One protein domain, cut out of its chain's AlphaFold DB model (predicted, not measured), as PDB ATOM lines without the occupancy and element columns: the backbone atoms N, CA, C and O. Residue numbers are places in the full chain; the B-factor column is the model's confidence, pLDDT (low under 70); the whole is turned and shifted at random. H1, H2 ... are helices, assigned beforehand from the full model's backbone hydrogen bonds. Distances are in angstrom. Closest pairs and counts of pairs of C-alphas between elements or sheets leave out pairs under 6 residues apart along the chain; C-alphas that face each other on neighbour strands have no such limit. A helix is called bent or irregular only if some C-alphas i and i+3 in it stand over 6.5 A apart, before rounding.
ATOM      1  N   SER A 513     287.911 282.480 373.701       64.56
ATOM      2  CA  SER A 513     288.977 281.471 373.732       64.56
ATOM      3  C   SER A 513     288.662 280.279 374.633       64.56
ATOM      4  O   SER A 513     288.948 279.145 374.245       64.56
ATOM      5  N   ASP A 514     288.050 280.532 375.791       57.94
ATOM      6  CA  ASP A 514     287.917 279.570 376.892       57.94
ATOM      7  C   ASP A 514     286.467 279.541 377.423       57.94
ATOM      8  O   ASP A 514     286.197 279.626 378.616       57.94
ATOM      9  N   ILE A 515     285.499 279.481 376.502       57.06
ATOM     10  CA  ILE A 515     284.069 279.516 376.836       57.06
ATOM     11  C   ILE A 515     283.664 278.223 377.559       57.06
ATOM     12  O   ILE A 515     283.669 277.159 376.946       57.06
ATOM     13  N   GLU A 516     283.202 278.331 378.807       55.09
ATOM     14  CA  GLU A 516     282.345 277.318 379.449       55.09
ATOM     15  C   GLU A 516     280.855 277.673 379.308       55.09
ATOM     16  O   GLU A 516     280.030 276.797 379.032       55.09
ATOM     17  N   ARG A 517     280.500 278.964 379.432       58.84
ATOM     18  CA  ARG A 517     279.134 279.491 379.277       58.84
ATOM     19  C   ARG A 517     279.135 280.921 378.736       58.84
ATOM     20  O   ARG A 517     279.274 281.889 379.469       58.84
ATOM     21  N   PHE A 518     278.903 281.073 377.434       63.00
ATOM     22  CA  PHE A 518     278.808 282.400 376.808       63.00
ATOM     23  C   PHE A 518     277.579 283.204 377.284       63.00
ATOM     24  O   PHE A 518     277.534 284.418 377.127       63.00
ATOM     25  N   ILE A 519     276.595 282.530 377.899       61.06
ATOM     26  CA  ILE A 519     275.397 283.156 378.478       61.06
ATOM     27  C   ILE A 519     275.709 284.116 379.629       61.06
ATOM     28  O   ILE A 519     274.946 285.047 379.851       61.06
ATOM     29  N   ASP A 520     276.857 283.948 380.288       64.38
ATOM     30  CA  ASP A 520     277.269 284.803 381.403       64.38
ATOM     31  C   ASP A 520     277.852 286.146 380.918       64.38
ATOM     32  O   ASP A 520     278.050 287.065 381.708       64.38
ATOM     33  N   LEU A 521     278.122 286.285 379.611       69.75
ATOM     34  CA  LEU A 521     278.662 287.513 379.026       69.75
ATOM     35  C   LEU A 521     277.616 288.642 379.014       69.75
ATOM     36  O   LEU A 521     277.920 289.787 379.346       69.75
ATOM     37  N   ILE A 522     276.395 288.322 378.573       71.31
ATOM     38  CA  ILE A 522     275.295 289.270 378.359       71.31
ATOM     39  C   ILE A 522     273.971 288.520 378.571       71.31
ATOM     40  O   ILE A 522     273.612 287.667 377.757       71.31
ATOM     41  N   ASP A 523     273.235 288.844 379.635       70.75
ATOM     42  CA  ASP A 523     271.863 288.356 379.834       70.75
ATOM     43  C   ASP A 523     270.806 289.337 379.296       70.75
ATOM     44  O   ASP A 523     271.086 290.502 378.996       70.75
ATOM     45  N   LEU A 524     269.574 288.839 379.164       67.88
ATOM     46  CA  LEU A 524     268.421 289.614 378.704       67.88
ATOM     47  C   LEU A 524     268.106 290.805 379.604       67.88
ATOM     48  O   LEU A 524     267.769 291.870 379.086       67.88
ATOM     49  N   ASP A 525     268.204 290.623 380.919       73.31
ATOM     50  CA  ASP A 525     267.841 291.649 381.895       73.31
ATOM     51  C   ASP A 525     268.784 292.846 381.760       73.31
ATOM     52  O   ASP A 525     268.341 293.972 381.588       73.31
ATOM     53  N   TYR A 526     270.087 292.615 381.642       76.25
ATOM     54  CA  TYR A 526     271.065 293.672 381.412       76.25
ATOM     55  C   TYR A 526     270.959 294.346 380.057       76.25
ATOM     56  O   TYR A 526     271.185 295.551 379.943       76.25
ATOM     57  N   VAL A 527     270.637 293.590 379.008       72.88
ATOM     58  CA  VAL A 527     270.397 294.210 377.704       72.88
ATOM     59  C   VAL A 527     269.196 295.136 377.797       72.88
ATOM     60  O   VAL A 527     269.274 296.274 377.340       72.88
ATOM     61  N   SER A 528     268.116 294.653 378.409       70.31
ATOM     62  CA  SER A 528     266.839 295.359 378.480       70.31
ATOM     63  C   SER A 528     266.885 296.562 379.418       70.31
ATOM     64  O   SER A 528     266.323 297.598 379.082       70.31
ATOM     65  N   GLU A 529     267.562 296.436 380.558       72.38
ATOM     66  CA  GLU A 529     267.644 297.465 381.599       72.38
ATOM     67  C   GLU A 529     268.790 298.455 381.373       72.38
ATOM     68  O   GLU A 529     268.642 299.628 381.686       72.38
ATOM     69  N   TYR A 530     269.936 298.013 380.838       72.12
ATOM     70  CA  TYR A 530     271.138 298.853 380.777       72.12
ATOM     71  C   TYR A 530     271.579 299.173 379.353       72.12
ATOM     72  O   TYR A 530     271.845 300.335 379.055       72.12
ATOM     73  N   LEU A 531     271.688 298.185 378.457       76.50
ATOM     74  CA  LEU A 531     272.270 298.430 377.128       76.50
ATOM     75  C   LEU A 531     271.308 299.119 376.150       76.50
ATOM     76  O   LEU A 531     271.772 299.911 375.337       76.50
ATOM     77  N   LEU A 532     269.995 298.871 376.231       73.00
ATOM     78  CA  LEU A 532     269.001 299.555 375.388       73.00
ATOM     79  C   LEU A 532     268.837 301.043 375.730       73.00
ATOM     80  O   LEU A 532     268.508 301.830 374.845       73.00
ATOM     81  N   GLU A 533     269.057 301.418 376.990       69.56
ATOM     82  CA  GLU A 533     268.966 302.806 377.467       69.56
ATOM     83  C   GLU A 533     270.265 303.595 377.260       69.56
ATOM     84  O   GLU A 533     270.293 304.813 377.416       69.56
ATOM     85  N   THR A 534     271.353 302.907 376.912       68.69
ATOM     86  CA  THR A 534     272.639 303.549 376.652       68.69
ATOM     87  C   THR A 534     272.584 304.271 375.306       68.69
ATOM     88  O   THR A 534     272.091 303.710 374.323       68.69
ATOM     89  N   ASP A 535     273.170 305.469 375.212       66.50
ATOM     90  CA  ASP A 535     273.589 305.997 373.912       66.50
ATOM     91  C   ASP A 535     274.376 304.888 373.202       66.50
ATOM     92  O   ASP A 535     275.237 304.266 373.822       66.50
ATOM     93  N   ASN A 536     274.046 304.567 371.946       70.81
ATOM     94  CA  ASN A 536     274.674 303.477 371.184       70.81
ATOM     95  C   ASN A 536     276.158 303.809 370.862       70.81
ATOM     96  O   ASN A 536     276.553 303.941 369.706       70.81
ATOM     97  N   GLU A 537     276.977 304.023 371.887       82.44
ATOM     98  CA  GLU A 537     278.408 304.268 371.871       82.44
ATOM     99  C   GLU A 537     279.105 302.913 372.030       82.44
ATOM    100  O   GLU A 537     279.011 302.240 373.059       82.44
ATOM    101  N   GLU A 538     279.828 302.504 370.989       84.81
ATOM    102  CA  GLU A 538     280.481 301.194 370.917       84.81
ATOM    103  C   GLU A 538     281.495 300.967 372.050       84.81
ATOM    104  O   GLU A 538     281.579 299.865 372.599       84.81
ATOM    105  N   ASP A 539     282.238 302.007 372.439       86.50
ATOM    106  CA  ASP A 539     283.197 301.948 373.547       86.50
ATOM    107  C   ASP A 539     282.487 301.760 374.902       86.50
ATOM    108  O   ASP A 539     283.007 301.049 375.762       86.50
ATOM    109  N   LEU A 540     281.295 302.339 375.091       85.00
ATOM    110  CA  LEU A 540     280.521 302.217 376.332       85.00
ATOM    111  C   LEU A 540     279.952 300.818 376.485       85.00
ATOM    112  O   LEU A 540     280.171 300.182 377.515       85.00
ATOM    113  N   ILE A 541     279.327 300.301 375.428       85.19
ATOM    114  CA  ILE A 541     278.844 298.919 375.378       85.19
ATOM    115  C   ILE A 541     280.006 297.943 375.593       85.19
ATOM    116  O   ILE A 541     279.909 297.040 376.424       85.19
ATOM    117  N   SER A 542     281.140 298.164 374.921       88.75
ATOM    118  CA  SER A 542     282.329 297.320 375.070       88.75
ATOM    119  C   SER A 542     282.867 297.309 376.502       88.75
ATOM    120  O   SER A 542     283.128 296.240 377.050       88.75
ATOM    121  N   SER A 543     283.000 298.486 377.120       88.88
ATOM    122  CA  SER A 543     283.469 298.650 378.501       88.88
ATOM    123  C   SER A 543     282.562 297.948 379.508       88.88
ATOM    124  O   SER A 543     283.033 297.208 380.369       88.88
ATOM    125  N   ARG A 544     281.252 298.106 379.331       84.94
ATOM    126  CA  ARG A 544     280.203 297.492 380.142       84.94
ATOM    127  C   ARG A 544     280.196 295.964 380.035       84.94
ATOM    128  O   ARG A 544     280.120 295.273 381.049       84.94
ATOM    129  N   ILE A 545     280.312 295.416 378.824       85.94
ATOM    130  CA  ILE A 545     280.413 293.961 378.602       85.94
ATOM    131  C   ILE A 545     281.674 293.400 379.268       85.94
ATOM    132  O   ILE A 545     281.604 292.398 379.979       85.94
ATOM    133  N   LEU A 546     282.818 294.061 379.070       87.94
ATOM    134  CA  LEU A 546     284.090 293.688 379.687       87.94
ATOM    135  C   LEU A 546     284.008 293.682 381.209       87.94
ATOM    136  O   LEU A 546     284.366 292.682 381.829       87.94
ATOM    137  N   TYR A 547     283.526 294.780 381.800       86.81
ATOM    138  CA  TYR A 547     283.390 294.907 383.246       86.81
ATOM    139  C   TYR A 547     282.522 293.788 383.798       86.81
ATOM    140  O   TYR A 547     282.940 293.096 384.717       86.81
ATOM    141  N   ARG A 548     281.349 293.551 383.203       81.75
ATOM    142  CA  ARG A 548     280.442 292.507 383.667       81.75
ATOM    143  C   ARG A 548     281.064 291.120 383.591       81.75
ATOM    144  O   ARG A 548     280.990 290.375 384.568       81.75
ATOM    145  N   TYR A 549     281.661 290.783 382.449       82.25
ATOM    146  CA  TYR A 549     282.324 289.498 382.273       82.25
ATOM    147  C   TYR A 549     283.392 289.321 383.348       82.25
ATOM    148  O   TYR A 549     283.313 288.400 384.151       82.25
ATOM    149  N   LEU A 550     284.338 290.254 383.436       83.88
ATOM    150  CA  LEU A 550     285.450 290.143 384.369       83.88
ATOM    151  C   LEU A 550     284.977 290.174 385.834       83.88
ATOM    152  O   LEU A 550     285.486 289.404 386.638       83.88
ATOM    153  N   HIS A 551     283.973 290.987 386.174       81.81
ATOM    154  CA  HIS A 551     283.419 291.091 387.527       81.81
ATOM    155  C   HIS A 551     282.676 289.823 387.974       81.81
ATOM    156  O   HIS A 551     282.675 289.487 389.157       81.81
ATOM    157  N   SER A 552     282.060 289.097 387.036       78.38
ATOM    158  CA  SER A 552     281.345 287.847 387.336       78.38
ATOM    159  C   SER A 552     282.286 286.736 387.807       78.38
ATOM    160  O   SER A 552     281.874 285.860 388.564       78.38
ATOM    161  N   TYR A 553     283.551 286.787 387.382       76.44
ATOM    162  CA  TYR A 553     284.573 285.806 387.748       76.44
ATOM    163  C   TYR A 553     285.574 286.346 388.781       76.44
ATOM    164  O   TYR A 553     286.124 285.570 389.563       76.44
ATOM    165  N   TYR A 554     285.806 287.664 388.817       82.81
ATOM    166  CA  TYR A 554     286.898 288.290 389.564       82.81
ATOM    167  C   TYR A 554     286.460 289.581 390.262       82.81
ATOM    168  O   TYR A 554     285.738 290.405 389.710       82.81
ATOM    169  N   SER A 555     286.961 289.825 391.473       81.56
ATOM    170  CA  SER A 555     286.684 291.069 392.198       81.56
ATOM    171  C   SER A 555     287.520 292.236 391.654       81.56
ATOM    172  O   SER A 555     288.631 292.455 392.135       81.56
ATOM    173  N   ILE A 556     286.998 292.967 390.666       84.25
ATOM    174  CA  ILE A 556     287.601 294.216 390.162       84.25
ATOM    175  C   ILE A 556     287.172 295.399 391.034       84.25
ATOM    176  O   ILE A 556     285.990 295.535 391.351       84.25
ATOM    177  N   SER A 557     288.127 296.257 391.394       84.31
ATOM    178  CA  SER A 557     287.938 297.291 392.421       84.31
ATOM    179  C   SER A 557     287.202 298.560 391.968       84.31
ATOM    180  O   SER A 557     286.645 299.259 392.813       84.31
ATOM    181  N   GLY A 558     287.181 298.888 390.671       83.81
ATOM    182  CA  GLY A 558     286.528 300.108 390.181       83.81
ATOM    183  C   GLY A 558     286.819 300.443 388.718       83.81
ATOM    184  O   GLY A 558     287.194 299.570 387.940       83.81
ATOM    185  N   ASN A 559     286.638 301.718 388.351       89.50
ATOM    186  CA  ASN A 559     286.910 302.229 387.001       89.50
ATOM    187  C   ASN A 559     288.418 302.303 386.756       89.50
ATOM    188  O   ASN A 559     289.079 303.188 387.307       89.50
ATOM    189  N   ILE A 560     288.948 301.400 385.936       91.62
ATOM    190  CA  ILE A 560     290.385 301.288 385.664       91.62
ATOM    191  C   ILE A 560     290.654 300.883 384.219       91.62
ATOM    192  O   ILE A 560     289.780 300.383 383.508       91.62
ATOM    193  N   SER A 561     291.886 301.102 383.778       94.31
ATOM    194  CA  SER A 561     292.357 300.658 382.470       94.31
ATOM    195  C   SER A 561     292.595 299.141 382.404       94.31
ATOM    196  O   SER A 561     293.070 298.521 383.357       94.31
ATOM    197  N   LEU A 562     292.301 298.539 381.248       93.00
ATOM    198  CA  LEU A 562     292.337 297.088 381.019       93.00
ATOM    199  C   LEU A 562     293.695 296.437 381.341       93.00
ATOM    200  O   LEU A 562     293.727 295.309 381.838       93.00
ATOM    201  N   TYR A 563     294.814 297.129 381.104       94.12
ATOM    202  CA  TYR A 563     296.147 296.594 381.408       94.12
ATOM    203  C   TYR A 563     296.349 296.297 382.901       94.12
ATOM    204  O   TYR A 563     296.979 295.298 383.233       94.12
ATOM    205  N   LEU A 564     295.775 297.110 383.796       94.25
ATOM    206  CA  LEU A 564     295.869 296.897 385.244       94.25
ATOM    207  C   LEU A 564     295.122 295.628 385.658       94.25
ATOM    208  O   LEU A 564     295.621 294.851 386.468       94.25
ATOM    209  N   ILE A 565     293.956 295.386 385.051       92.00
ATOM    210  CA  ILE A 565     293.179 294.165 385.286       92.00
ATOM    211  C   ILE A 565     293.937 292.945 384.769       92.00
ATOM    212  O   ILE A 565     294.032 291.950 385.480       92.00
ATOM    213  N   LYS A 566     294.507 293.007 383.560       90.12
ATOM    214  CA  LYS A 566     295.302 291.899 383.006       90.12
ATOM    215  C   LYS A 566     296.422 291.485 383.948       90.12
ATOM    216  O   LYS A 566     296.555 290.308 384.255       90.12
ATOM    217  N   GLU A 567     297.196 292.455 384.407       88.38
ATOM    218  CA  GLU A 567     298.345 292.229 385.282       88.38
ATOM    219  C   GLU A 567     297.927 291.641 386.632       88.38
ATOM    220  O   GLU A 567     298.565 290.714 387.140       88.38
ATOM    221  N   TYR A 568     296.811 292.132 387.178       89.06
ATOM    222  CA  TYR A 568     296.188 291.576 388.373       89.06
ATOM    223  C   TYR A 568     295.801 290.102 388.176       89.06
ATOM    224  O   TYR A 568     296.170 289.261 388.999       89.06
ATOM    225  N   LEU A 569     295.096 289.772 387.088       87.81
ATOM    226  CA  LEU A 569     294.628 288.410 386.804       87.81
ATOM    227  C   LEU A 569     295.782 287.436 386.545       87.81
ATOM    228  O   LEU A 569     295.778 286.330 387.085       87.81
ATOM    229  N   GLU A 570     296.782 287.855 385.772       86.94
ATOM    230  CA  GLU A 570     297.914 287.011 385.390       86.94
ATOM    231  C   GLU A 570     298.739 286.594 386.611       86.94
ATOM    232  O   GLU A 570     299.063 285.423 386.766       86.94
ATOM    233  N   PHE A 571     299.023 287.521 387.530       77.62
ATOM    234  CA  PHE A 571     299.904 287.235 388.667       77.62
ATOM    235  C   PHE A 571     299.173 286.813 389.941       77.62
ATOM    236  O   PHE A 571     299.759 286.118 390.772       77.62
ATOM    237  N   THR A 572     297.921 287.233 390.128       80.06
ATOM    238  CA  THR A 572     297.154 286.873 391.332       80.06
ATOM    239  C   THR A 572     296.370 285.579 391.134       80.06
ATOM    240  O   THR A 572     296.201 284.830 392.094       80.06
ATOM    241  N   LEU A 573     295.883 285.313 389.917       77.81
ATOM    242  CA  LEU A 573     294.965 284.204 389.638       77.81
ATOM    243  C   LEU A 573     295.491 283.198 388.602       77.81
ATOM    244  O   LEU A 573     294.804 282.211 388.362       77.81
ATOM    245  N   ASP A 574     296.683 283.415 388.029       80.25
ATOM    246  CA  ASP A 574     297.270 282.589 386.953       80.25
ATOM    247  C   ASP A 574     296.389 282.547 385.687       80.25
ATOM    248  O   ASP A 574     296.249 281.530 385.007       80.25
ATOM    249  N   ILE A 575     295.737 283.678 385.381       80.12
ATOM    250  CA  ILE A 575     294.803 283.809 384.257       80.12
ATOM    251  C   ILE A 575     295.364 284.797 383.244       80.12
ATOM    252  O   ILE A 575     295.403 286.005 383.471       80.12
ATOM    253  N   CYS A 576     295.773 284.275 382.091       78.75
ATOM    254  CA  CYS A 576     296.323 285.075 381.006       78.75
ATOM    255  C   CYS A 576     295.210 285.554 380.062       78.75
ATOM    256  O   CYS A 576     294.546 284.743 379.409       78.75
ATOM    257  N   ILE A 577     295.033 286.875 379.958       81.94
ATOM    258  CA  ILE A 577     294.173 287.498 378.946       81.94
ATOM    259  C   ILE A 577     295.015 288.227 377.892       81.94
ATOM    260  O   ILE A 577     295.908 289.015 378.210       81.94
ATOM    261  N   GLU A 578     294.713 287.974 376.619       80.94
ATOM    262  CA  GLU A 578     295.392 288.593 375.475       80.94
ATOM    263  C   GLU A 578     294.496 289.640 374.796       80.94
ATOM    264  O   GLU A 578     293.339 289.366 374.460       80.94
ATOM    265  N   PHE A 579     295.054 290.828 374.549       85.38
ATOM    266  CA  PHE A 579     294.442 291.921 373.786       85.38
ATOM    267  C   PHE A 579     295.522 292.711 373.019       85.38
ATOM    268  O   PHE A 579     296.714 292.531 373.265       85.38
ATOM    269  N   GLU A 580     295.124 293.562 372.067       86.44
ATOM    270  CA  GLU A 580     296.066 294.380 371.286       86.44
ATOM    271  C   GLU A 580     296.633 295.544 372.117       86.44
ATOM    272  O   GLU A 580     295.876 296.215 372.805       86.44
ATOM    273  N   ASP A 581     297.922 295.879 371.997       84.31
ATOM    274  CA  ASP A 581     298.568 296.936 372.811       84.31
ATOM    275  C   ASP A 581     297.834 298.290 372.800       84.31
ATOM    276  O   ASP A 581     297.833 299.023 373.790       84.31
ATOM    277  N   LYS A 582     297.157 298.622 371.692       89.25
ATOM    278  CA  LYS A 582     296.334 299.838 371.565       89.25
ATOM    279  C   LYS A 582     295.154 299.881 372.550       89.25
ATOM    280  O   LYS A 582     294.648 300.959 372.845       89.25
ATOM    281  N   ASP A 583     294.723 298.718 373.031       91.50
ATOM    282  CA  ASP A 583     293.611 298.518 373.956       91.50
ATOM    283  C   ASP A 583     294.081 298.431 375.421       91.50
ATOM    284  O   ASP A 583     293.261 298.240 376.314       91.50
ATOM    285  N   ALA A 584     295.376 298.621 375.710       90.75
ATOM    286  CA  ALA A 584     295.903 298.602 377.080       90.75
ATOM    287  C   ALA A 584     295.203 299.616 378.000       90.75
ATOM    288  O   ALA A 584     294.789 299.277 379.107       90.75
ATOM    289  N   LEU A 585     295.016 300.845 377.516       92.62
ATOM    290  CA  LEU A 585     294.281 301.905 378.213       92.62
ATOM    291  C   LEU A 585     292.771 301.849 377.946       92.62
ATOM    292  O   LEU A 585     292.068 302.831 378.167       92.62
ATOM    293  N   PHE A 586     292.245 300.740 377.421       93.31
ATOM    294  CA  PHE A 586     290.810 300.641 377.213       93.31
ATOM    295  C   PHE A 586     290.093 300.723 378.570       93.31
ATOM    296  O   PHE A 586     290.442 299.971 379.485       93.31
ATOM    297  N   PRO A 587     289.125 301.640 378.734       91.62
ATOM    298  CA  PRO A 587     288.483 301.853 380.018       91.62
ATOM    299  C   PRO A 587     287.554 300.686 380.344       91.62
ATOM    300  O   PRO A 587     286.708 300.321 379.528       91.62
ATOM    301  N   VAL A 588     287.673 300.126 381.543       90.38
ATOM    302  CA  VAL A 588     286.735 299.146 382.101       90.38
ATOM    303  C   VAL A 588     286.002 299.833 383.246       90.38
ATOM    304  O   VAL A 588     286.557 300.009 384.330       90.38
ATOM    305  N   ILE A 589     284.784 300.302 382.969       87.12
ATOM    306  CA  ILE A 589     284.005 301.121 383.902       87.12
ATOM    307  C   ILE A 589     282.850 300.327 384.512       87.12
ATOM    308  O   ILE A 589     282.212 299.514 383.845       87.12
ATOM    309  N   VAL A 590     282.567 300.597 385.784       82.75
ATOM    310  CA  VAL A 590     281.417 300.051 386.506       82.75
ATOM    311  C   VAL A 590     280.113 300.574 385.900       82.75
ATOM    312  O   VAL A 590     280.058 301.694 385.390       82.75
ATOM    313  N   ASN A 591     279.035 299.796 386.017       72.94
ATOM    314  CA  ASN A 591     277.746 300.094 385.370       72.94
ATOM    315  C   ASN A 591     277.167 301.483 385.701       72.94
ATOM    316  O   ASN A 591     276.454 302.050 384.879       72.94
ATOM    317  N   ASN A 592     277.496 302.044 386.868       69.44
ATOM    318  CA  ASN A 592     276.989 303.340 387.331       69.44
ATOM    319  C   ASN A 592     277.738 304.551 386.735       69.44
ATOM    320  O   ASN A 592     277.401 305.686 387.058       69.44
ATOM    321  N   CYS A 593     278.781 304.338 385.927       70.56
ATOM    322  CA  CYS A 593     279.505 305.410 385.248       70.56
ATOM    323  C   CYS A 593     278.803 305.787 383.930       70.56
ATOM    324  O   CYS A 593     278.416 304.903 383.158       70.56
ATOM    325  N   GLU A 594     278.641 307.092 383.685       65.81
ATOM    326  CA  GLU A 594     277.802 307.617 382.597       65.81
ATOM    327  C   GLU A 594     278.432 307.436 381.204       65.81
ATOM    328  O   GLU A 594     277.720 307.060 380.276       65.81
ATOM    329  N   SER A 595     279.755 307.607 381.032       77.44
ATOM    330  CA  SER A 595     280.416 307.360 379.734       77.44
ATOM    331  C   SER A 595     281.928 307.069 379.833       77.44
ATOM    332  O   SER A 595     282.637 307.683 380.639       77.44
ATOM    333  N   PRO A 596     282.506 306.214 378.959       82.44
ATOM    334  CA  PRO A 596     283.950 305.999 378.894       82.44
ATOM    335  C   PRO A 596     284.673 307.227 378.337       82.44
ATOM    336  O   PRO A 596     285.854 307.428 378.614       82.44
ATOM    337  N   THR A 597     283.979 308.067 377.567       82.06
ATOM    338  CA  THR A 597     284.511 309.341 377.081       82.06
ATOM    339  C   THR A 597     284.738 310.321 378.234       82.06
ATOM    340  O   THR A 597     285.711 311.079 378.215       82.06
ATOM    341  N   GLU A 598     283.897 310.288 379.268       81.38
ATOM    342  CA  GLU A 598     284.121 311.052 380.498       81.38
ATOM    343  C   GLU A 598     285.268 310.473 381.316       81.38
ATOM    344  O   GLU A 598     286.153 311.219 381.741       81.38
ATOM    345  N   PHE A 599     285.337 309.146 381.448       86.62
ATOM    346  CA  PHE A 599     286.464 308.505 382.119       86.62
ATOM    347  C   PHE A 599     287.799 308.845 381.444       86.62
ATOM    348  O   PHE A 599     288.734 309.237 382.135       86.62
ATOM    349  N   LYS A 600     287.888 308.833 380.106       87.44
ATOM    350  CA  LYS A 600     289.098 309.247 379.363       87.44
ATOM    351  C   LYS A 600     289.533 310.696 379.644       87.44
ATOM    352  O   LYS A 600     290.699 311.035 379.453       87.44
ATOM    353  N   LYS A 601     288.614 311.565 380.084       87.19
ATOM    354  CA  LYS A 601     288.906 312.953 380.497       87.19
ATOM    355  C   LYS A 601     289.233 313.074 381.989       87.19
ATOM    356  O   LYS A 601     289.794 314.097 382.396       87.19
ATOM    357  N   SER A 602     288.882 312.059 382.779       89.06
ATOM    358  CA  SER A 602     289.077 312.030 384.225       89.06
ATOM    359  C   SER A 602     290.552 312.048 384.609       89.06
ATOM    360  O   SER A 602     291.447 311.672 383.846       89.06
TER     361      SER A 602
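What this domain is: This is residues 513 to 602 of the 741 residues of the protein "AAA_5 domain-containing protein" of Streptococcus suis (UniProt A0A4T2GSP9). Three helices stand in a row, H1, H2 and H3, with the longest, H2, in the middle, and the short H4 lies off the end where H2 begins; few contacts join helix to helix, and much of the body is unnamed chain. From the end of H3 a long link, residues 574 to 595, folds back toward H4, and on its way residues 587 to 588 pair, antiparallel, with residues 560 to 561 just before H3. The printed part has 90 residues with four named helices, in the order H1, H2, H3, H4, and no named strand. The class is all helix, though under half of the residues, 42, are in named elements. The whole is compact, with a radius of gyration of the C-alphas of 13.1 A and spans of 36 by 33 by 22 A.

How they stand to each other: Go along the printed part from Ser 513 and you first reach H1, residues 524 to 531, and then H2, residues 538 to 553. The two are close but not clearly touching: look at their closest C-alphas, those of Leu 531 and Ile 541, 6.8 A apart. They run opposite ways at a steep tilt of 47 degrees. Next comes H3, residues 562 to 573; H2 and H3 are near each other, with 5 pairs of C-alphas within 10 A. Last is H4, residues 596 to 601, which only just touches H2, with 3 pairs of C-alphas within 8 A; H2 touches H4 with residues 539 to 543 alone. Their closest C-alphas are those of Leu 540 and Pro 596, 5.7 A apart, and their lines are about perpendicular at 79 degrees. H1 is apart from H3 and from H4, and H3 is apart from H4. In H1, H3 and H4 every O i to N i+4 pair is within hydrogen-bond range; in H2 11 of 12 are.

Where its parts are: Find C-alpha 524 at (268.421, 289.614, 378.704); from there H1 runs 9.7 A to C-alpha 531. It is neither bent nor irregular, but only just: C-alphas 528 and 531 are 6.4 A apart. H2 begins at C-alpha 538, at (280.481, 301.194, 370.917), and is 23.2 A long. H3 measures 15.7 A and H4 8.7 A, ending at C-alpha 601, at (288.906, 312.953, 380.497).

The domain as a whole: The two C-alphas farthest apart are those of Glu 533 and Phe 571, 36.4 A. The printed part has no cut; the links from H1 to H2 and from H2 to H3 are short, and that from H3 to H4, 22 residues, is long. The mean pLDDT of the printed part is 80.2, and it is under 70 at residues 513 to 521, 524, 533 to 535, 592 and 594.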